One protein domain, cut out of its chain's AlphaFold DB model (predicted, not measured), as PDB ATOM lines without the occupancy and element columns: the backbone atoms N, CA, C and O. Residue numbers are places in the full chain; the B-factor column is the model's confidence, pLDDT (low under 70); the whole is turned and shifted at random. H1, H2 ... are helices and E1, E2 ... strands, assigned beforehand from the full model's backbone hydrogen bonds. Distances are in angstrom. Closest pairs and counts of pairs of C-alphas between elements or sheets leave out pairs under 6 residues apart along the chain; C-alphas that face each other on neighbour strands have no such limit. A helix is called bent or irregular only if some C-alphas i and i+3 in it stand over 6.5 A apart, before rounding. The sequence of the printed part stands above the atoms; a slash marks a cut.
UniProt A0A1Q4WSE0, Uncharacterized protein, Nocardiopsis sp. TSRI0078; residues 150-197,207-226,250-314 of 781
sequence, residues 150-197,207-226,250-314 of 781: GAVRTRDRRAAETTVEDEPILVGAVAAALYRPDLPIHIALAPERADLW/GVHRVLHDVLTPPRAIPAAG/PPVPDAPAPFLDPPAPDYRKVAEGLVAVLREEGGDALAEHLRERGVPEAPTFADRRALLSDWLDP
ATOM      1  N   GLY A 150     -64.551  44.517 -16.486       87.81
ATOM      2  CA  GLY A 150     -64.218  44.505 -15.056       87.81
ATOM      3  C   GLY A 150     -64.476  43.182 -14.314       87.81
ATOM      4  O   GLY A 150     -64.090  43.070 -13.149       87.81
ATOM      5  N   ALA A 151     -65.051  42.153 -14.949       89.69
ATOM      6  CA  ALA A 151     -65.260  40.846 -14.315       89.69
ATOM      7  C   ALA A 151     -63.934  40.126 -14.010       89.69
ATOM      8  O   ALA A 151     -63.766  39.615 -12.904       89.69
ATOM      9  N   VAL A 152     -62.961  40.174 -14.933       90.69
ATOM     10  CA  VAL A 152     -61.575  39.695 -14.727       90.69
ATOM     11  C   VAL A 152     -60.968  40.352 -13.484       90.69
ATOM     12  O   VAL A 152     -60.601  39.672 -12.529       90.69
ATOM     13  N   ARG A 153     -60.985  41.689 -13.435       91.81
ATOM     14  CA  ARG A 153     -60.473  42.486 -12.313       91.81
ATOM     15  C   ARG A 153     -61.177  42.172 -10.986       91.81
ATOM     16  O   ARG A 153     -60.534  42.129  -9.939       91.81
ATOM     17  N   THR A 154     -62.486  41.927 -11.029       91.88
ATOM     18  CA  THR A 154     -63.276  41.514  -9.861       91.88
ATOM     19  C   THR A 154     -62.875  40.120  -9.383       91.88
ATOM     20  O   THR A 154     -62.761  39.908  -8.177       91.88
ATOM     21  N   ARG A 155     -62.610  39.181 -10.303       91.38
ATOM     22  CA  ARG A 155     -62.145  37.823  -9.986       91.38
ATOM     23  C   ARG A 155     -60.728  37.828  -9.411       91.38
ATOM     24  O   ARG A 155     -60.511  37.164  -8.405       91.38
ATOM     25  N   ASP A 156     -59.824  38.643  -9.961       93.50
ATOM     26  CA  ASP A 156     -58.482  38.897  -9.410       93.50
ATOM     27  C   ASP A 156     -58.568  39.365  -7.947       93.50
ATOM     28  O   ASP A 156     -57.959  38.771  -7.058       93.50
ATOM     29  N   ARG A 157     -59.402  40.383  -7.671       94.19
ATOM     30  CA  ARG A 157     -59.612  40.883  -6.306       94.19
ATOM     31  C   ARG A 157     -60.203  39.808  -5.391       94.19
ATOM     32  O   ARG A 157     -59.685  39.600  -4.302       94.19
ATOM     33  N   ARG A 158     -61.253  39.101  -5.828       92.81
ATOM     34  CA  ARG A 158     -61.885  38.033  -5.031       92.81
ATOM     35  C   ARG A 158     -60.937  36.872  -4.739       92.81
ATOM     36  O   ARG A 158     -61.020  36.308  -3.655       92.81
ATOM     37  N   ALA A 159     -60.042  36.532  -5.662       92.38
ATOM     38  CA  ALA A 159     -58.999  35.536  -5.442       92.38
ATOM     39  C   ALA A 159     -58.000  35.983  -4.364       92.38
ATOM     40  O   ALA A 159     -57.693  35.213  -3.459       92.38
ATOM     41  N   ALA A 160     -57.552  37.241  -4.414       93.19
ATOM     42  CA  ALA A 160     -56.657  37.815  -3.409       93.19
ATOM     43  C   ALA A 160     -57.311  38.003  -2.024       93.19
ATOM     44  O   ALA A 160     -56.631  37.924  -1.006       93.19
ATOM     45  N   GLU A 161     -58.625  38.236  -1.982       91.81
ATOM     46  CA  GLU A 161     -59.448  38.310  -0.762       91.81
ATOM     47  C   GLU A 161     -59.854  36.928  -0.206       91.81
ATOM     48  O   GLU A 161     -60.535  36.867   0.814       91.81
ATOM     49  N   THR A 162     -59.506  35.818  -0.867       88.81
ATOM     50  CA  THR A 162     -59.963  34.484  -0.446       88.81
ATOM     51  C   THR A 162     -59.218  34.020   0.811       88.81
ATOM     52  O   THR A 162     -57.999  33.837   0.782       88.81
ATOM     53  N   THR A 163     -59.968  33.785   1.891       84.56
ATOM     54  CA  THR A 163     -59.466  33.277   3.174       84.56
ATOM     55  C   THR A 163     -60.071  31.923   3.551       84.56
ATOM     56  O   THR A 163     -61.153  31.552   3.092       84.56
ATOM     57  N   VAL A 164     -59.363  31.188   4.408       77.50
ATOM     58  CA  VAL A 164     -59.818  29.961   5.082       77.50
ATOM     59  C   VAL A 164     -59.367  30.070   6.529       77.50
ATOM     60  O   VAL A 164     -58.194  30.326   6.759       77.50
ATOM     61  N   GLU A 165     -60.292  29.919   7.483       75.12
ATOM     62  CA  GLU A 165     -59.994  30.067   8.924       75.12
ATOM     63  C   GLU A 165     -59.252  31.387   9.228       75.12
ATOM     64  O   GLU A 165     -58.269  31.436   9.954       75.12
ATOM     65  N   ASP A 166     -59.726  32.463   8.588       77.25
ATOM     66  CA  ASP A 166     -59.153  33.817   8.578       77.25
ATOM     67  C   ASP A 166     -57.731  33.956   7.985       77.25
ATOM     68  O   ASP A 166     -57.231  35.076   7.839       77.25
ATOM     69  N   GLU A 167     -57.107  32.873   7.510       78.75
ATOM     70  CA  GLU A 167     -55.822  32.921   6.807       78.75
ATOM     71  C   GLU A 167     -55.965  33.232   5.301       78.75
ATOM     72  O   GLU A 167     -56.772  32.605   4.607       78.75
ATOM     73  N   PRO A 168     -55.151  34.146   4.731       85.69
ATOM     74  CA  PRO A 168     -55.145  34.451   3.299       85.69
ATOM     75  C   PRO A 168     -54.425  33.355   2.495       85.69
ATOM     76  O   PRO A 168     -53.227  33.445   2.209       85.69
ATOM     77  N   ILE A 169     -55.163  32.319   2.091       86.31
ATOM     78  CA  ILE A 169     -54.591  31.115   1.464       86.31
ATOM     79  C   ILE A 169     -53.774  31.395   0.192       86.31
ATOM     80  O   ILE A 169     -52.766  30.730  -0.040       86.31
ATOM     81  N   LEU A 170     -54.127  32.402  -0.617       89.88
ATOM     82  CA  LEU A 170     -53.355  32.710  -1.829       89.88
ATOM     83  C   LEU A 170     -51.913  33.144  -1.506       89.88
ATOM     84  O   LEU A 170     -50.989  32.773  -2.227       89.88
ATOM     85  N   VAL A 171     -51.706  33.868  -0.402       90.56
ATOM     86  CA  VAL A 171     -50.369  34.281   0.055       90.56
ATOM     87  C   VAL A 171     -49.534  33.062   0.440       90.56
ATOM     88  O   VAL A 171     -48.402  32.925  -0.023       90.56
ATOM     89  N   GLY A 172     -50.092  32.155   1.249       86.69
ATOM     90  CA  GLY A 172     -49.391  30.943   1.685       86.69
ATOM     91  C   GLY A 172     -48.975  30.060   0.507       86.69
ATOM     92  O   GLY A 172     -47.821  29.646   0.417       86.69
ATOM     93  N   ALA A 173     -49.871  29.865  -0.463       85.75
ATOM     94  CA  ALA A 173     -49.590  29.051  -1.641       85.75
ATOM     95  C   ALA A 173     -48.558  29.677  -2.591       85.75
ATOM     96  O   ALA A 173     -47.664  28.979  -3.066       85.75
ATOM     97  N   VAL A 174     -48.635  30.988  -2.848       88.38
ATOM     98  CA  VAL A 174     -47.623  31.696  -3.652       88.38
ATOM     99  C   VAL A 174     -46.258  31.628  -2.961       88.38
ATOM    100  O   VAL A 174     -45.255  31.343  -3.613       88.38
ATOM    101  N   ALA A 175     -46.201  31.800  -1.639       88.06
ATOM    102  CA  ALA A 175     -44.958  31.684  -0.881       88.06
ATOM    103  C   ALA A 175     -44.386  30.251  -0.898       88.06
ATOM    104  O   ALA A 175     -43.178  30.080  -1.072       88.06
ATOM    105  N   ALA A 176     -45.237  29.224  -0.792       83.56
ATOM    106  CA  ALA A 176     -44.840  27.823  -0.927       83.56
ATOM    107  C   ALA A 176     -44.277  27.526  -2.327       83.56
ATOM    108  O   ALA A 176     -43.183  26.971  -2.441       83.56
ATOM    109  N   ALA A 177     -44.948  27.994  -3.387       82.25
ATOM    110  CA  ALA A 177     -44.493  27.849  -4.772       82.25
ATOM    111  C   ALA A 177     -43.132  28.515  -5.039       82.25
ATOM    112  O   ALA A 177     -42.306  27.974  -5.775       82.25
ATOM    113  N   LEU A 178     -42.890  29.688  -4.442       82.94
ATOM    114  CA  LEU A 178     -41.619  30.411  -4.553       82.94
ATOM    115  C   LEU A 178     -40.482  29.727  -3.773       82.94
ATOM    116  O   LEU A 178     -39.321  29.761  -4.201       82.94
ATOM    117  N   TYR A 179     -40.808  29.090  -2.646       83.38
ATOM    118  CA  TYR A 179     -39.844  28.371  -1.821       83.38
ATOM    119  C   TYR A 179     -39.446  27.017  -2.426       83.38
ATOM    120  O   TYR A 179     -38.254  26.773  -2.645       83.38
ATOM    121  N   ARG A 180     -40.436  26.160  -2.710       77.81
ATOM    122  CA  ARG A 180     -40.287  24.781  -3.205       77.81
ATOM    123  C   ARG A 180     -41.138  24.555  -4.462       77.81
ATOM    124  O   ARG A 180     -42.179  23.907  -4.396       77.81
ATOM    125  N   PRO A 181     -40.691  25.063  -5.627       74.25
ATOM    126  CA  PRO A 181     -41.354  24.825  -6.915       74.25
ATOM    127  C   PRO A 181     -41.423  23.346  -7.325       74.25
ATOM    128  O   PRO A 181     -42.162  22.982  -8.231       74.25
ATOM    129  N   ASP A 182     -40.589  22.509  -6.714       70.56
ATOM    130  CA  ASP A 182     -40.460  21.079  -6.963       70.56
ATOM    131  C   ASP A 182     -41.451  20.220  -6.161       70.56
ATOM    132  O   ASP A 182     -41.571  19.027  -6.438       70.56
ATOM    133  N   LEU A 183     -42.146  20.806  -5.179       73.94
ATOM    134  CA  LEU A 183     -43.073  20.104  -4.296       73.94
ATOM    135  C   LEU A 183     -44.541  20.437  -4.614       73.94
ATOM    136  O   LEU A 183     -44.844  21.539  -5.085       73.94
ATOM    137  N   PRO A 184     -45.470  19.504  -4.334       74.31
ATOM    138  CA  PRO A 184     -46.892  19.794  -4.377       74.31
ATOM    139  C   PRO A 184     -47.290  20.780  -3.270       74.31
ATOM    140  O   PRO A 184     -46.717  20.797  -2.180       74.31
ATOM    141  N   ILE A 185     -48.305  21.592  -3.549       77.62
ATOM    142  CA  ILE A 185     -48.911  22.514  -2.590       77.62
ATOM    143  C   ILE A 185     -50.204  21.864  -2.113       77.62
ATOM    144  O   ILE A 185     -51.179  21.780  -2.862       77.62
ATOM    145  N   HIS A 186     -50.193  21.395  -0.871       77.25
ATOM    146  CA  HIS A 186     -51.364  20.822  -0.221       77.25
ATOM    147  C   HIS A 186     -52.087  21.887   0.603       77.25
ATOM    148  O   HIS A 186     -51.455  22.588   1.396       77.25
ATOM    149  N   ILE A 187     -53.402  21.991   0.403       76.75
ATOM    150  CA  ILE A 187     -54.287  22.883   1.155       76.75
ATOM    151  C   ILE A 187     -55.339  22.039   1.869       76.75
ATOM    152  O   ILE A 187     -56.258  21.506   1.243       76.75
ATOM    153  N   ALA A 188     -55.190  21.926   3.184       74.69
ATOM    154  CA  ALA A 188     -56.188  21.349   4.065       74.69
ATOM    155  C   ALA A 188     -57.424  22.260   4.114       74.69
ATOM    156  O   ALA A 188     -57.314  23.444   4.435       74.69
ATOM    157  N   LEU A 189     -58.597  21.706   3.803       69.62
ATOM    158  CA  LEU A 189     -59.900  22.350   3.961       69.62
ATOM    159  C   LEU A 189     -60.849  21.407   4.703       69.62
ATOM    160  O   LEU A 189     -60.918  20.219   4.390       69.62
ATOM    161  N   ALA A 190     -61.617  21.943   5.649       66.56
ATOM    162  CA  ALA A 190     -62.621  21.188   6.395       66.56
ATOM    163  C   ALA A 190     -63.854  20.848   5.510       66.56
ATOM    164  O   ALA A 190     -64.323  21.737   4.782       66.56
ATOM    165  N   PRO A 191     -64.352  19.589   5.516       59.81
ATOM    166  CA  PRO A 191     -65.395  19.079   4.608       59.81
ATOM    167  C   PRO A 191     -66.796  19.646   4.813       59.81
ATOM    168  O   PRO A 191     -67.597  19.651   3.883       59.81
ATOM    169  N   GLU A 192     -67.081  20.227   5.973       61.97
ATOM    170  CA  GLU A 192     -68.386  20.775   6.359       61.97
ATOM    171  C   GLU A 192     -68.750  22.071   5.595       61.97
ATOM    172  O   GLU A 192     -69.680  22.790   5.958       61.97
ATOM    173  N   ARG A 193     -67.989  22.412   4.546       57.34
ATOM    174  CA  ARG A 193     -68.107  23.631   3.731       57.34
ATOM    175  C   ARG A 193     -68.175  23.328   2.223       57.34
ATOM    176  O   ARG A 193     -67.716  24.138   1.420       57.34
ATOM    177  N   ALA A 194     -68.745  22.185   1.833       51.16
ATOM    178  CA  ALA A 194     -68.744  21.665   0.459       51.16
ATOM    179  C   ALA A 194     -69.230  22.650  -0.638       51.16
ATOM    180  O   ALA A 194     -68.590  22.749  -1.683       51.16
ATOM    181  N   ASP A 195     -70.273  23.456  -0.409       52.06
ATOM    182  CA  ASP A 195     -70.710  24.465  -1.401       52.06
ATOM    183  C   ASP A 195     -69.747  25.657  -1.510       52.06
ATOM    184  O   ASP A 195     -69.521  26.223  -2.584       52.06
ATOM    185  N   LEU A 196     -69.123  26.036  -0.389       54.78
ATOM    186  CA  LEU A 196     -68.066  27.044  -0.390       54.78
ATOM    187  C   LEU A 196     -66.821  26.514  -1.103       54.78
ATOM    188  O   LEU A 196     -66.130  27.310  -1.739       54.78
ATOM    189  N   TRP A 197     -66.545  25.204  -1.036       66.69
ATOM    190  CA  TRP A 197     -65.355  24.593  -1.627       66.69
ATOM    191  C   TRP A 197     -65.197  24.945  -3.101       66.69
ATOM    192  O   TRP A 197     -64.195  25.570  -3.425       66.69
ATOM    193  N   GLY A 207     -56.460  32.923  -8.697       89.81
ATOM    194  CA  GLY A 207     -55.346  33.671  -8.104       89.81
ATOM    195  C   GLY A 207     -53.983  33.028  -8.369       89.81
ATOM    196  O   GLY A 207     -53.057  33.706  -8.807       89.81
ATOM    197  N   VAL A 208     -53.874  31.711  -8.175       87.56
ATOM    198  CA  VAL A 208     -52.663  30.923  -8.458       87.56
ATOM    199  C   VAL A 208     -52.267  31.022  -9.929       87.56
ATOM    200  O   VAL A 208     -51.107  31.287 -10.231       87.56
ATOM    201  N   HIS A 209     -53.221  30.893 -10.852       85.06
ATOM    202  CA  HIS A 209     -52.979  31.070 -12.282       85.06
ATOM    203  C   HIS A 209     -52.485  32.487 -12.604       85.06
ATOM    204  O   HIS A 209     -51.469  32.649 -13.275       85.06
ATOM    205  N   ARG A 210     -53.155  33.523 -12.088       87.19
ATOM    206  CA  ARG A 210     -52.801  34.920 -12.372       87.19
ATOM    207  C   ARG A 210     -51.433  35.305 -11.809       87.19
ATOM    208  O   ARG A 210     -50.697  36.010 -12.485       87.19
ATOM    209  N   VAL A 211     -51.062  34.828 -10.618       86.25
ATOM    210  CA  VAL A 211     -49.762  35.157  -9.999       86.25
ATOM    211  C   VAL A 211     -48.632  34.264 -10.507       86.25
ATOM    212  O   VAL A 211     -47.546  34.765 -10.775       86.25
ATOM    213  N   LEU A 212     -48.844  32.951 -10.632       78.81
ATOM    214  CA  LEU A 212     -47.760  31.996 -10.895       78.81
ATOM    215  C   LEU A 212     -47.688  31.547 -12.357       78.81
ATOM    216  O   LEU A 212     -46.587  31.403 -12.881       78.81
ATOM    217  N   HIS A 213     -48.823  31.362 -13.036       73.62
ATOM    218  CA  HIS A 213     -48.830  30.930 -14.437       73.62
ATOM    219  C   HIS A 213     -48.633  32.110 -15.400       73.62
ATOM    220  O   HIS A 213     -47.615  32.166 -16.086       73.62
ATOM    221  N   ASP A 214     -49.556  33.076 -15.418       70.94
ATOM    222  CA  ASP A 214     -49.551  34.185 -16.392       70.94
ATOM    223  C   ASP A 214     -48.341  35.112 -16.241       70.94
ATOM    224  O   ASP A 214     -47.830  35.657 -17.222       70.94
ATOM    225  N   VAL A 215     -47.898  35.291 -14.996       64.12
ATOM    226  CA  VAL A 215     -46.943  36.328 -14.602       64.12
ATOM    227  C   VAL A 215     -45.522  35.779 -14.410       64.12
ATOM    228  O   VAL A 215     -44.571  36.431 -14.839       64.12
ATOM    229  N   LEU A 216     -45.343  34.574 -13.842       64.12
ATOM    230  CA  LEU A 216     -44.010  33.966 -13.653       64.12
ATOM    231  C   LEU A 216     -43.626  32.929 -14.721       64.12
ATOM    232  O   LEU A 216     -42.436  32.619 -14.857       64.12
ATOM    233  N   THR A 217     -44.577  32.425 -15.516       63.38
ATOM    234  CA  THR A 217     -44.315  31.554 -16.680       63.38
ATOM    235  C   THR A 217     -45.090  31.987 -17.933       63.38
ATOM    236  O   THR A 217     -45.965  31.257 -18.400       63.38
ATOM    237  N   PRO A 218     -44.763  33.149 -18.534       57.34
ATOM    238  CA  PRO A 218     -45.421  33.591 -19.760       57.34
ATOM    239  C   PRO A 218     -45.277  32.565 -20.898       57.34
ATOM    240  O   PRO A 218     -44.266  31.866 -20.946       57.34
ATOM    241  N   PRO A 219     -46.166  32.554 -21.914       50.72
ATOM    242  CA  PRO A 219     -46.193  31.540 -22.986       50.72
ATOM    243  C   PRO A 219     -44.935  31.389 -23.869       50.72
ATOM    244  O   PRO A 219     -44.928  30.565 -24.782       50.72
ATOM    245  N   ARG A 220     -43.901  32.215 -23.665       45.50
ATOM    246  CA  ARG A 220     -42.592  32.140 -24.341       45.50
ATOM    247  C   ARG A 220     -41.442  31.762 -23.409       45.50
ATOM    248  O   ARG A 220     -40.377  31.396 -23.896       45.50
ATOM    249  N   ALA A 221     -41.643  31.841 -22.097       52.62
ATOM    250  CA  ALA A 221     -40.743  31.207 -21.157       52.62
ATOM    251  C   ALA A 221     -40.931  29.696 -21.294       52.62
ATOM    252  O   ALA A 221     -42.053  29.195 -21.212       52.62
ATOM    253  N   ILE A 222     -39.834  28.959 -21.470       41.50
ATOM    254  CA  ILE A 222     -39.856  27.515 -21.233       41.50
ATOM    255  C   ILE A 222     -40.342  27.346 -19.782       41.50
ATOM    256  O   ILE A 222     -39.735  27.960 -18.892       41.50
ATOM    257  N   PRO A 223     -41.434  26.598 -19.510       53.16
ATOM    258  CA  PRO A 223     -41.815  26.303 -18.137       53.16
ATOM    259  C   PRO A 223     -40.614  25.625 -17.481       53.16
ATOM    260  O   PRO A 223     -40.044  24.690 -18.050       53.16
ATOM    261  N   ALA A 224     -40.168  26.153 -16.338       48.25
ATOM    262  CA  ALA A 224     -38.968  25.646 -15.680       48.25
ATOM    263  C   ALA A 224     -39.110  24.131 -15.465       48.25
ATOM    264  O   ALA A 224     -40.208  23.659 -15.186       48.25
ATOM    265  N   ALA A 225     -38.040  23.351 -15.629       44.22
ATOM    266  CA  ALA A 225     -38.142  21.894 -15.532       44.22
ATOM    267  C   ALA A 225     -38.793  21.486 -14.189       44.22
ATOM    268  O   ALA A 225     -38.283  21.837 -13.129       44.22
ATOM    269  N   GLY A 226     -39.947  20.804 -14.253       42.88
ATOM    270  CA  GLY A 226     -40.808  20.487 -13.099       42.88
ATOM    271  C   GLY A 226     -42.100  21.320 -12.973       42.88
ATOM    272  O   GLY A 226     -43.030  20.893 -12.291       42.88
ATOM    273  N   PRO A 250     -58.642  16.841   3.011       68.38
ATOM    274  CA  PRO A 250     -59.102  16.969   4.390       68.38
ATOM    275  C   PRO A 250     -57.949  17.401   5.319       68.38
ATOM    276  O   PRO A 250     -56.780  17.138   5.011       68.38
ATOM    277  N   PRO A 251     -58.242  18.052   6.460       66.44
ATOM    278  CA  PRO A 251     -57.221  18.411   7.433       66.44
ATOM    279  C   PRO A 251     -56.570  17.167   8.041       66.44
ATOM    280  O   PRO A 251     -57.237  16.203   8.414       66.44
ATOM    281  N   VAL A 252     -55.243  17.208   8.166       68.19
ATOM    282  CA  VAL A 252     -54.471  16.179   8.870       68.19
ATOM    283  C   VAL A 252     -54.501  16.501  10.371       68.19
ATOM    284  O   VAL A 252     -54.331  17.670  10.727       68.19
ATOM    285  N   PRO A 253     -54.691  15.511  11.267       60.03
ATOM    286  CA  PRO A 253     -54.576  15.731  12.706       60.03
ATOM    287  C   PRO A 253     -53.260  16.431  13.071       60.03
ATOM    288  O   PRO A 253     -52.212  16.129  12.503       60.03
ATOM    289  N   ASP A 254     -53.334  17.366  14.018       63.50
ATOM    290  CA  ASP A 254     -52.221  18.194  14.507       63.50
ATOM    291  C   ASP A 254     -51.594  19.184  13.492       63.50
ATOM    292  O   ASP A 254     -50.610  19.848  13.826       63.50
ATOM    293  N   ALA A 255     -52.166  19.368  12.293       61.78
ATOM    294  CA  ALA A 255     -51.768  20.449  11.384       61.78
ATOM    295  C   ALA A 255     -52.290  21.817  11.895       61.78
ATOM    296  O   ALA A 255     -53.502  21.995  12.014       61.78
ATOM    297  N   PRO A 256     -51.422  22.807  12.194       58.88
ATOM    298  CA  PRO A 256     -51.831  24.071  12.820       58.88
ATOM    299  C   PRO A 256     -52.320  25.143  11.827       58.88
ATOM    300  O   PRO A 256     -52.596  26.264  12.245       58.88
ATOM    301  N   ALA A 257     -52.334  24.838  10.529       65.69
ATOM    302  CA  ALA A 257     -52.607  25.768   9.437       65.69
ATOM    303  C   ALA A 257     -53.131  24.997   8.208       65.69
ATOM    304  O   ALA A 257     -52.854  23.800   8.086       65.69
ATOM    305  N   PRO A 258     -53.797  25.660   7.239       68.62
ATOM    306  CA  PRO A 258     -54.214  25.035   5.981       68.62
ATOM    307  C   PRO A 258     -53.045  24.502   5.130       68.62
ATOM    308  O   PRO A 258     -53.274  23.721   4.212       68.62
ATOM    309  N   PHE A 259     -51.797  24.890   5.413       72.00
ATOM    310  CA  PHE A 259     -50.597  24.371   4.750       72.00
ATOM    311  C   PHE A 259     -49.875  23.360   5.641       72.00
ATOM    312  O   PHE A 259     -49.533  23.680   6.778       72.00
ATOM    313  N   LEU A 260     -49.576  22.175   5.095       63.72
ATOM    314  CA  LEU A 260     -48.799  21.141   5.797       63.72
ATOM    315  C   LEU A 260     -47.376  21.619   6.137       63.72
ATOM    316  O   LEU A 260     -46.886  21.366   7.234       63.72
ATOM    317  N   ASP A 261     -46.751  22.356   5.215       64.81
ATOM    318  CA  ASP A 261     -45.445  22.991   5.391       64.81
ATOM    319  C   ASP A 261     -45.598  24.524   5.306       64.81
ATOM    320  O   ASP A 261     -45.835  25.055   4.213       64.81
ATOM    321  N   PRO A 262     -45.464  25.278   6.415       64.81
ATOM    322  CA  PRO A 262     -45.536  26.732   6.369       64.81
ATOM    323  C   PRO A 262     -44.324  27.306   5.605       64.81
ATOM    324  O   PRO A 262     -43.176  26.974   5.918       64.81
ATOM    325  N   PRO A 263     -44.534  28.188   4.611       69.25
ATOM    326  CA  PRO A 263     -43.452  28.711   3.785       69.25
ATOM    327  C   PRO A 263     -42.524  29.638   4.577       69.25
ATOM    328  O   PRO A 263     -42.960  30.396   5.446       69.25
ATOM    329  N   ALA A 264     -41.229  29.618   4.241       74.94
ATOM    330  CA  ALA A 264     -40.231  30.450   4.913       74.94
ATOM    331  C   ALA A 264     -40.564  31.961   4.795       74.94
ATOM    332  O   ALA A 264     -41.047  32.406   3.744       74.94
ATOM    333  N   PRO A 265     -40.299  32.766   5.846       75.31
ATOM    334  CA  PRO A 265     -40.865  34.111   6.004       75.31
ATOM    335  C   PRO A 265     -40.493  35.087   4.881       75.31
ATOM    336  O   PRO A 265     -41.315  35.922   4.502       75.31
ATOM    337  N   ASP A 266     -39.306  34.945   4.290       79.88
ATOM    338  CA  ASP A 266     -38.860  35.790   3.180       79.88
ATOM    339  C   ASP A 266     -39.787  35.655   1.959       79.88
ATOM    340  O   ASP A 266     -40.175  36.656   1.357       79.88
ATOM    341  N   TYR A 267     -40.226  34.433   1.629       84.56
ATOM    342  CA  TYR A 267     -41.158  34.191   0.520       84.56
ATOM    343  C   TYR A 267     -42.585  34.614   0.848       84.56
ATOM    344  O   TYR A 267     -43.328  34.976  -0.063       84.56
ATOM    345  N   ARG A 268     -42.961  34.629   2.134       87.88
ATOM    346  CA  ARG A 268     -44.243  35.178   2.582       87.88
ATOM    347  C   ARG A 268     -44.324  36.678   2.297       87.88
ATOM    348  O   ARG A 268     -45.282  37.093   1.656       87.88
ATOM    349  N   LYS A 269     -43.291  37.461   2.643       89.06
ATOM    350  CA  LYS A 269     -43.208  38.891   2.271       89.06
ATOM    351  C   LYS A 269     -43.307  39.081   0.749       89.06
ATOM    352  O   LYS A 269     -43.981  40.003   0.294       89.06
ATOM    353  N   VAL A 270     -42.684  38.193  -0.043       89.62
ATOM    354  CA  VAL A 270     -42.795  38.246  -1.513       89.62
ATOM    355  C   VAL A 270     -44.225  37.988  -1.997       89.62
ATOM    356  O   VAL A 270     -44.757  38.751  -2.804       89.62
ATOM    357  N   ALA A 271     -44.875  36.952  -1.474       91.31
ATOM    358  CA  ALA A 271     -46.253  36.620  -1.812       91.31
ATOM    359  C   ALA A 271     -47.254  37.705  -1.386       91.31
ATOM    360  O   ALA A 271     -48.152  38.029  -2.159       91.31
ATOM    361  N   GLU A 272     -47.086  38.301  -0.203       92.31
ATOM    362  CA  GLU A 272     -47.932  39.396   0.294       92.31
ATOM    363  C   GLU A 272     -47.912  40.596  -0.663       92.31
ATOM    364  O   GLU A 272     -48.973  41.119  -1.002       92.31
ATOM    365  N   GLY A 273     -46.737  40.975  -1.183       91.69
ATOM    366  CA  GLY A 273     -46.610  42.039  -2.183       91.69
ATOM    367  C   GLY A 273     -47.283  41.713  -3.523       91.69
ATOM    368  O   GLY A 273     -48.047  42.524  -4.047       91.69
ATOM    369  N   LEU A 274     -47.060  40.508  -4.061       92.94
ATOM    370  CA  LEU A 274     -47.684  40.060  -5.318       92.94
ATOM    371  C   LEU A 274     -49.218  40.003  -5.211       92.94
ATOM    372  O   LEU A 274     -49.934  40.453  -6.109       92.94
ATOM    373  N   VAL A 275     -49.732  39.474  -4.098       93.75
ATOM    374  CA  VAL A 275     -51.172  39.347  -3.839       93.75
ATOM    375  C   VAL A 275     -51.812  40.706  -3.537       93.75
ATOM    376  O   VAL A 275     -52.953  40.927  -3.943       93.75
ATOM    377  N   ALA A 276     -51.099  41.649  -2.911       94.88
ATOM    378  CA  ALA A 276     -51.576  43.022  -2.737       94.88
ATOM    379  C   ALA A 276     -51.788  43.732  -4.086       94.88
ATOM    380  O   ALA A 276     -52.868  44.270  -4.319       94.88
ATOM    381  N   VAL A 277     -50.834  43.642  -5.022       94.50
ATOM    382  CA  VAL A 277     -50.997  44.219  -6.373       94.50
ATOM    383  C   VAL A 277     -52.136  43.530  -7.139       94.50
ATOM    384  O   VAL A 277     -52.964  44.211  -7.744       94.50
ATOM    385  N   LEU A 278     -52.283  42.200  -7.047       94.38
ATOM    386  CA  LEU A 278     -53.450  41.493  -7.608       94.38
ATOM    387  C   LEU A 278     -54.780  41.999  -7.004       94.38
ATOM    388  O   LEU A 278     -55.774  42.190  -7.716       94.38
ATOM    389  N   ARG A 279     -54.807  42.251  -5.689       95.56
ATOM    390  CA  ARG A 279     -55.974  42.773  -4.965       95.56
ATOM    391  C   ARG A 279     -56.322  44.199  -5.373       95.56
ATOM    392  O   ARG A 279     -57.506  44.487  -5.545       95.56
ATOM    393  N   GLU A 280     -55.334  45.073  -5.538       95.75
ATOM    394  CA  GLU A 280     -55.503  46.533  -5.633       95.75
ATOM    395  C   GLU A 280     -55.470  47.065  -7.069       95.75
ATOM    396  O   GLU A 280     -56.323  47.878  -7.436       95.75
ATOM    397  N   GLU A 281     -54.643  46.488  -7.937       93.94
ATOM    398  CA  GLU A 281     -54.469  46.916  -9.331       93.94
ATOM    399  C   GLU A 281     -54.932  45.855 -10.345       93.94
ATOM    400  O   GLU A 281     -55.553  46.197 -11.351       93.94
ATOM    401  N   GLY A 282     -54.769  44.565 -10.027       91.75
ATOM    402  CA  GLY A 282     -55.199  43.431 -10.856       91.75
ATOM    403  C   GLY A 282     -54.049  42.705 -11.553       91.75
ATOM    404  O   GLY A 282     -52.902  43.144 -11.523       91.75
ATOM    405  N   GLY A 283     -54.353  41.566 -12.181       89.12
ATOM    406  CA  GLY A 283     -53.337  40.683 -12.763       89.12
ATOM    407  C   GLY A 283     -52.617  41.282 -13.974       89.12
ATOM    408  O   GLY A 283     -51.439  41.009 -14.177       89.12
ATOM    409  N   ASP A 284     -53.286  42.147 -14.742       89.25
ATOM    410  CA  ASP A 284     -52.683  42.788 -15.919       89.25
ATOM    411  C   ASP A 284     -51.653  43.854 -15.508       89.25
ATOM    412  O   ASP A 284     -50.558  43.898 -16.067       89.25
ATOM    413  N   ALA A 285     -51.966  44.639 -14.469       90.62
ATOM    414  CA  ALA A 285     -51.032  45.577 -13.850       90.62
ATOM    415  C   ALA A 285     -49.869  44.834 -13.175       90.62
ATOM    416  O   ALA A 285     -48.710  45.179 -13.389       90.62
ATOM    417  N   LEU A 286     -50.143  43.750 -12.437       90.75
ATOM    418  CA  LEU A 286     -49.102  42.881 -11.875       90.75
ATOM    419  C   LEU A 286     -48.140  42.358 -12.963       90.75
ATOM    420  O   LEU A 286     -46.924  42.378 -12.777       90.75
ATOM    421  N   ALA A 287     -48.668  41.939 -14.115       87.88
ATOM    422  CA  ALA A 287     -47.861  41.507 -15.254       87.88
ATOM    423  C   ALA A 287     -47.022  42.643 -15.870       87.88
ATOM    424  O   ALA A 287     -45.977  42.373 -16.460       87.88
ATOM    425  N   GLU A 288     -47.467  43.896 -15.766       89.12
ATOM    426  CA  GLU A 288     -46.722  45.083 -16.193       89.12
ATOM    427  C   GLU A 288     -45.588  45.419 -15.212       89.12
ATOM    428  O   GLU A 288     -44.428  45.404 -15.627       89.12
ATOM    429  N   HIS A 289     -45.885  45.555 -13.912       88.38
ATOM    430  CA  HIS A 289     -44.899  45.786 -12.839       88.38
ATOM    431  C   HIS A 289     -43.721  44.804 -12.878       88.38
ATOM    432  O   HIS A 289     -42.565  45.190 -12.694       88.38
ATOM    433  N   LEU A 290     -43.991  43.517 -13.121       87.94
ATOM    434  CA  LEU A 290     -42.937  42.498 -13.160       87.94
ATOM    435  C   LEU A 290     -42.171  42.468 -14.493       87.94
ATOM    436  O   LEU A 290     -40.983  42.132 -14.500       87.94
ATOM    437  N   ARG A 291     -42.795  42.886 -15.602       87.00
ATOM    438  CA  ARG A 291     -42.131  43.065 -16.905       87.00
ATOM    439  C   ARG A 291     -41.170  44.251 -16.894       87.00
ATOM    440  O   ARG A 291     -40.068  44.132 -17.416       87.00
ATOM    441  N   GLU A 292     -41.520  45.353 -16.230       88.75
ATOM    442  CA  GLU A 292     -40.603  46.488 -16.026       88.75
ATOM    443  C   GLU A 292     -39.319  46.095 -15.273       88.75
ATOM    444  O   GLU A 292     -38.269  46.715 -15.447       88.75
ATOM    445  N   ARG A 293     -39.379  45.038 -14.450       86.69
ATOM    446  CA  ARG A 293     -38.226  44.476 -13.731       86.69
ATOM    447  C   ARG A 293     -37.513  43.333 -14.463       86.69
ATOM    448  O   ARG A 293     -36.543  42.809 -13.921       86.69
ATOM    449  N   GLY A 294     -37.957  42.944 -15.659       85.81
ATOM    450  CA  GLY A 294     -37.367  41.842 -16.427       85.81
ATOM    451  C   GLY A 294     -37.615  40.444 -15.840       85.81
ATOM    452  O   GLY A 294     -36.901  39.501 -16.179       85.81
ATOM    453  N   VAL A 295     -38.581  40.298 -14.922       85.62
ATOM    454  CA  VAL A 295     -38.916  39.008 -14.294       85.62
ATOM    455  C   VAL A 295     -39.352  37.967 -15.338       85.62
ATOM    456  O   VAL A 295     -38.773  36.880 -15.334       85.62
ATOM    457  N   PRO A 296     -40.319  38.228 -16.244       80.38
ATOM    458  CA  PRO A 296     -40.747  37.213 -17.206       80.38
ATOM    459  C   PRO A 296     -39.657  36.821 -18.220       80.38
ATOM    460  O   PRO A 296     -39.658  35.692 -18.712       80.38
ATOM    461  N   GLU A 297     -38.710  37.717 -18.505       81.25
ATOM    462  CA  GLU A 297     -37.584  37.507 -19.419       81.25
ATOM    463  C   GLU A 297     -36.436  36.688 -18.805       81.25
ATOM    464  O   GLU A 297     -35.602  36.158 -19.543       81.25
ATOM    465  N   ALA A 298     -36.367  36.561 -17.475       80.25
ATOM    466  CA  ALA A 298     -35.239  35.900 -16.826       80.25
ATOM    467  C   ALA A 298     -35.204  34.382 -17.132       80.25
ATOM    468  O   ALA A 298     -36.251  33.714 -17.105       80.25
ATOM    469  N   PRO A 299     -34.019  33.810 -17.431       73.75
ATOM    470  CA  PRO A 299     -33.915  32.500 -18.073       73.75
ATOM    471  C   PRO A 299     -34.182  31.331 -17.121       73.75
ATOM    472  O   PRO A 299     -34.724  30.315 -17.558       73.75
ATOM    473  N   THR A 300     -33.848  31.455 -15.832       75.50
ATOM    474  CA  THR A 300     -34.127  30.420 -14.827       75.50
ATOM    475  C   THR A 300     -35.115  30.903 -13.769       75.50
ATOM    476  O   THR A 300     -35.237  32.095 -13.487       75.50
ATOM    477  N   PHE A 301     -35.799  29.959 -13.118       75.12
ATOM    478  CA  PHE A 301     -36.679  30.281 -11.994       75.12
ATOM    479  C   PHE A 301     -35.929  30.919 -10.809       75.12
ATOM    480  O   PHE A 301     -36.485  31.767 -10.112       75.12
ATOM    481  N   ALA A 302     -34.656  30.564 -10.600       78.88
ATOM    482  CA  ALA A 302     -33.829  31.173  -9.560       78.88
ATOM    483  C   ALA A 302     -33.592  32.670  -9.828       78.88
ATOM    484  O   ALA A 302     -33.693  33.470  -8.897       78.88
ATOM    485  N   ASP A 303     -33.368  33.048 -11.090       82.00
ATOM    486  CA  ASP A 303     -33.207  34.448 -11.504       82.00
ATOM    487  C   ASP A 303     -34.514  35.229 -11.323       82.00
ATOM    488  O   ASP A 303     -34.509  36.310 -10.734       82.00
ATOM    489  N   ARG A 304     -35.656  34.647 -11.732       82.56
ATOM    490  CA  ARG A 304     -36.992  35.234 -11.492       82.56
ATOM    491  C   ARG A 304     -37.206  35.510 -10.012       82.56
ATOM    492  O   ARG A 304     -37.578  36.615  -9.635       82.56
ATOM    493  N   ARG A 305     -36.907  34.526  -9.163       81.81
ATOM    494  CA  ARG A 305     -37.038  34.634  -7.709       81.81
ATOM    495  C   ARG A 305     -36.119  35.702  -7.108       81.81
ATOM    496  O   ARG A 305     -36.540  36.397  -6.194       81.81
ATOM    497  N   ALA A 306     -34.904  35.874  -7.631       84.00
ATOM    498  CA  ALA A 306     -34.010  36.954  -7.214       84.00
ATOM    499  C   ALA A 306     -34.552  38.343  -7.610       84.00
ATOM    500  O   ALA A 306     -34.535  39.260  -6.788       84.00
ATOM    501  N   LEU A 307     -35.086  38.485  -8.829       88.12
ATOM    502  CA  LEU A 307     -35.710  39.724  -9.306       88.12
ATOM    503  C   LEU A 307     -37.000  40.067  -8.545       88.12
ATOM    504  O   LEU A 307     -37.237  41.237  -8.267       88.12
ATOM    505  N   LEU A 308     -37.801  39.071  -8.146       87.88
ATOM    506  CA  LEU A 308     -38.959  39.268  -7.261       87.88
ATOM    507  C   LEU A 308     -38.555  39.807  -5.882       87.88
ATOM    508  O   LEU A 308     -39.236  40.674  -5.335       87.88
ATOM    509  N   SER A 309     -37.434  39.335  -5.333       85.38
ATOM    510  CA  SER A 309     -36.896  39.857  -4.074       85.38
ATOM    511  C   SER A 309     -36.395  41.304  -4.215       85.38
ATOM    512  O   SER A 309     -36.702  42.125  -3.355       85.38
ATOM    513  N   ASP A 310     -35.700  41.651  -5.309       86.25
ATOM    514  CA  ASP A 310     -35.289  43.040  -5.641       86.25
ATOM    515  C   ASP A 310     -36.473  43.943  -6.049       86.25
ATOM    516  O   ASP A 310     -36.382  45.174  -6.046       86.25
ATOM    517  N   TRP A 311     -37.616  43.366  -6.423       85.94
ATOM    518  CA  TRP A 311     -38.829  44.131  -6.698       85.94
ATOM    519  C   TRP A 311     -39.447  44.692  -5.411       85.94
ATOM    520  O   TRP A 311     -39.778  45.879  -5.384       85.94
ATOM    521  N   LEU A 312     -39.520  43.886  -4.344       81.44
ATOM    522  CA  LEU A 312     -40.140  44.264  -3.061       81.44
ATOM    523  C   LEU A 312     -39.191  44.836  -2.014       81.44
ATOM    524  O   LEU A 312     -39.634  45.539  -1.107       81.44
ATOM    525  N   ASP A 313     -37.901  44.546  -2.125       80.50
ATOM    526  CA  ASP A 313     -36.860  45.206  -1.346       80.50
ATOM    527  C   ASP A 313     -35.774  45.687  -2.318       80.50
ATOM    528  O   ASP A 313     -34.738  45.028  -2.460       80.50
ATOM    529  N   PRO A 314     -36.037  46.780  -3.074       74.38
ATOM    530  CA  PRO A 314     -35.101  47.291  -4.062       74.38
ATOM    531  C   PRO A 314     -33.813  47.668  -3.361       74.38
ATOM    532  O   PRO A 314     -33.737  48.682  -2.658       74.38
TER     533      PRO A 314
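Overview. This is residues 150 to 197, 207 to 226 and 250 to 314 of the 781 residues of an uncharacterized protein of Nocardiopsis sp. TSRI0078 (UniProt A0A1Q4WSE0). Six helices form a cluster in which most touching pairs are crossed: the long H5 is its hub, H2 crosses H5, H1 and H6 pack on the last part of H5, H7 packs on its residues 270 to 273, and the short H4 packs on H2. From H2 the chain runs out through the short strand E1 to H3, which lies far from the cluster and touches no helix, and residues 250 to 264, with no named element, lead back to H5. The printed part has 133 residues, with seven named helices and one named strand in the order H1, H2, E1, H3, H4, H5, H6, H7, and its class is mostly helix. The whole is compact, with a radius of gyration of the C-alphas of 15.0 A and spans of 43 by 34 by 27 A.

Along the chain. H1 is residues 151 to 160, 14.2 A from first to last C-alpha, and its C-alpha 151 is at (-65.260, 40.846, -14.315). H2 is residues 169 to 179, 15.4 A long. E1 is residues 185 to 188 and pairs with no named strand. H3 is residues 191 to 197, and it is irregular: C-alphas 192 and 195 are 8.9 A apart. H4 is residues 207 to 213. H5, the longest helix, is residues 265 to 280, 22.4 A from C-alpha 265 at (-40.865, 34.111, 6.004) to C-alpha 280. H6 is residues 283 to 292, 14.4 A long. H7 is residues 301 to 312, 16.9 A long, and its C-alpha 312 is at (-40.140, 44.264, -3.061).

Arrangement. H1 touches the hub H5, which does so with residues 275 to 280 alone; their closest C-alphas, those of Arg 157 and Arg 279, are 4.3 A apart, and the two run opposite ways at a shallow tilt of 28 degrees. H2 touches H5 with 16 pairs of C-alphas within 8 A, the closest being those of Ala 175 and Tyr 267 at 4.8 A, opposite ways at a steep tilt of 49 degrees. The closest C-alphas of H2 and E1 are those of Ala 173 and Ile 185, 6.6 A apart. H3 is apart from H2 and from H5. H4 touches H2, the same way at a shallow tilt of 19 degrees, with the C-alphas of Leu 170 and Gly 207 closest at 6.7 A. H4 also touches H1, about perpendicular at 86 degrees, where the C-alphas of Ala 159 and Gly 207 are closest at 4.9 A. H6 touches residues 274 to 278 of H5 alone, at a steep tilt of 59 degrees, with the C-alphas of Val 277 and Leu 286 closest at 6.0 A. H7, with residues 308 to 312 alone, touches residues 270 to 273 of H5; the closest C-alphas, those of Val 270 and Ser 309, are 6.6 A apart, and the steep tilt of 69 degrees is only just short of about perpendicular. Every O i to N i+4 pair is within hydrogen-bond range in H1, H2, H4, H5, H6 and H7; in H3 1 of 3 is, beside 3 of 4 O i to N i+3 pairs.

Size, cuts and confidence. The two C-alphas farthest apart, those of Pro 253 and Glu 292, are 44.3 A apart. Residues 198 to 206 are not printed, and C-alphas 197 and 207 are 15.0 A apart across this cut; residues 227 to 249 are not printed either, with 25.6 A between C-alphas 226 and 250. Of the links that are printed whole, none is long. The mean pLDDT of the printed part is 78.4, and 34 residues are under 70: 189 to 197, 215 to 226, 250 to 258 and 260 to 263.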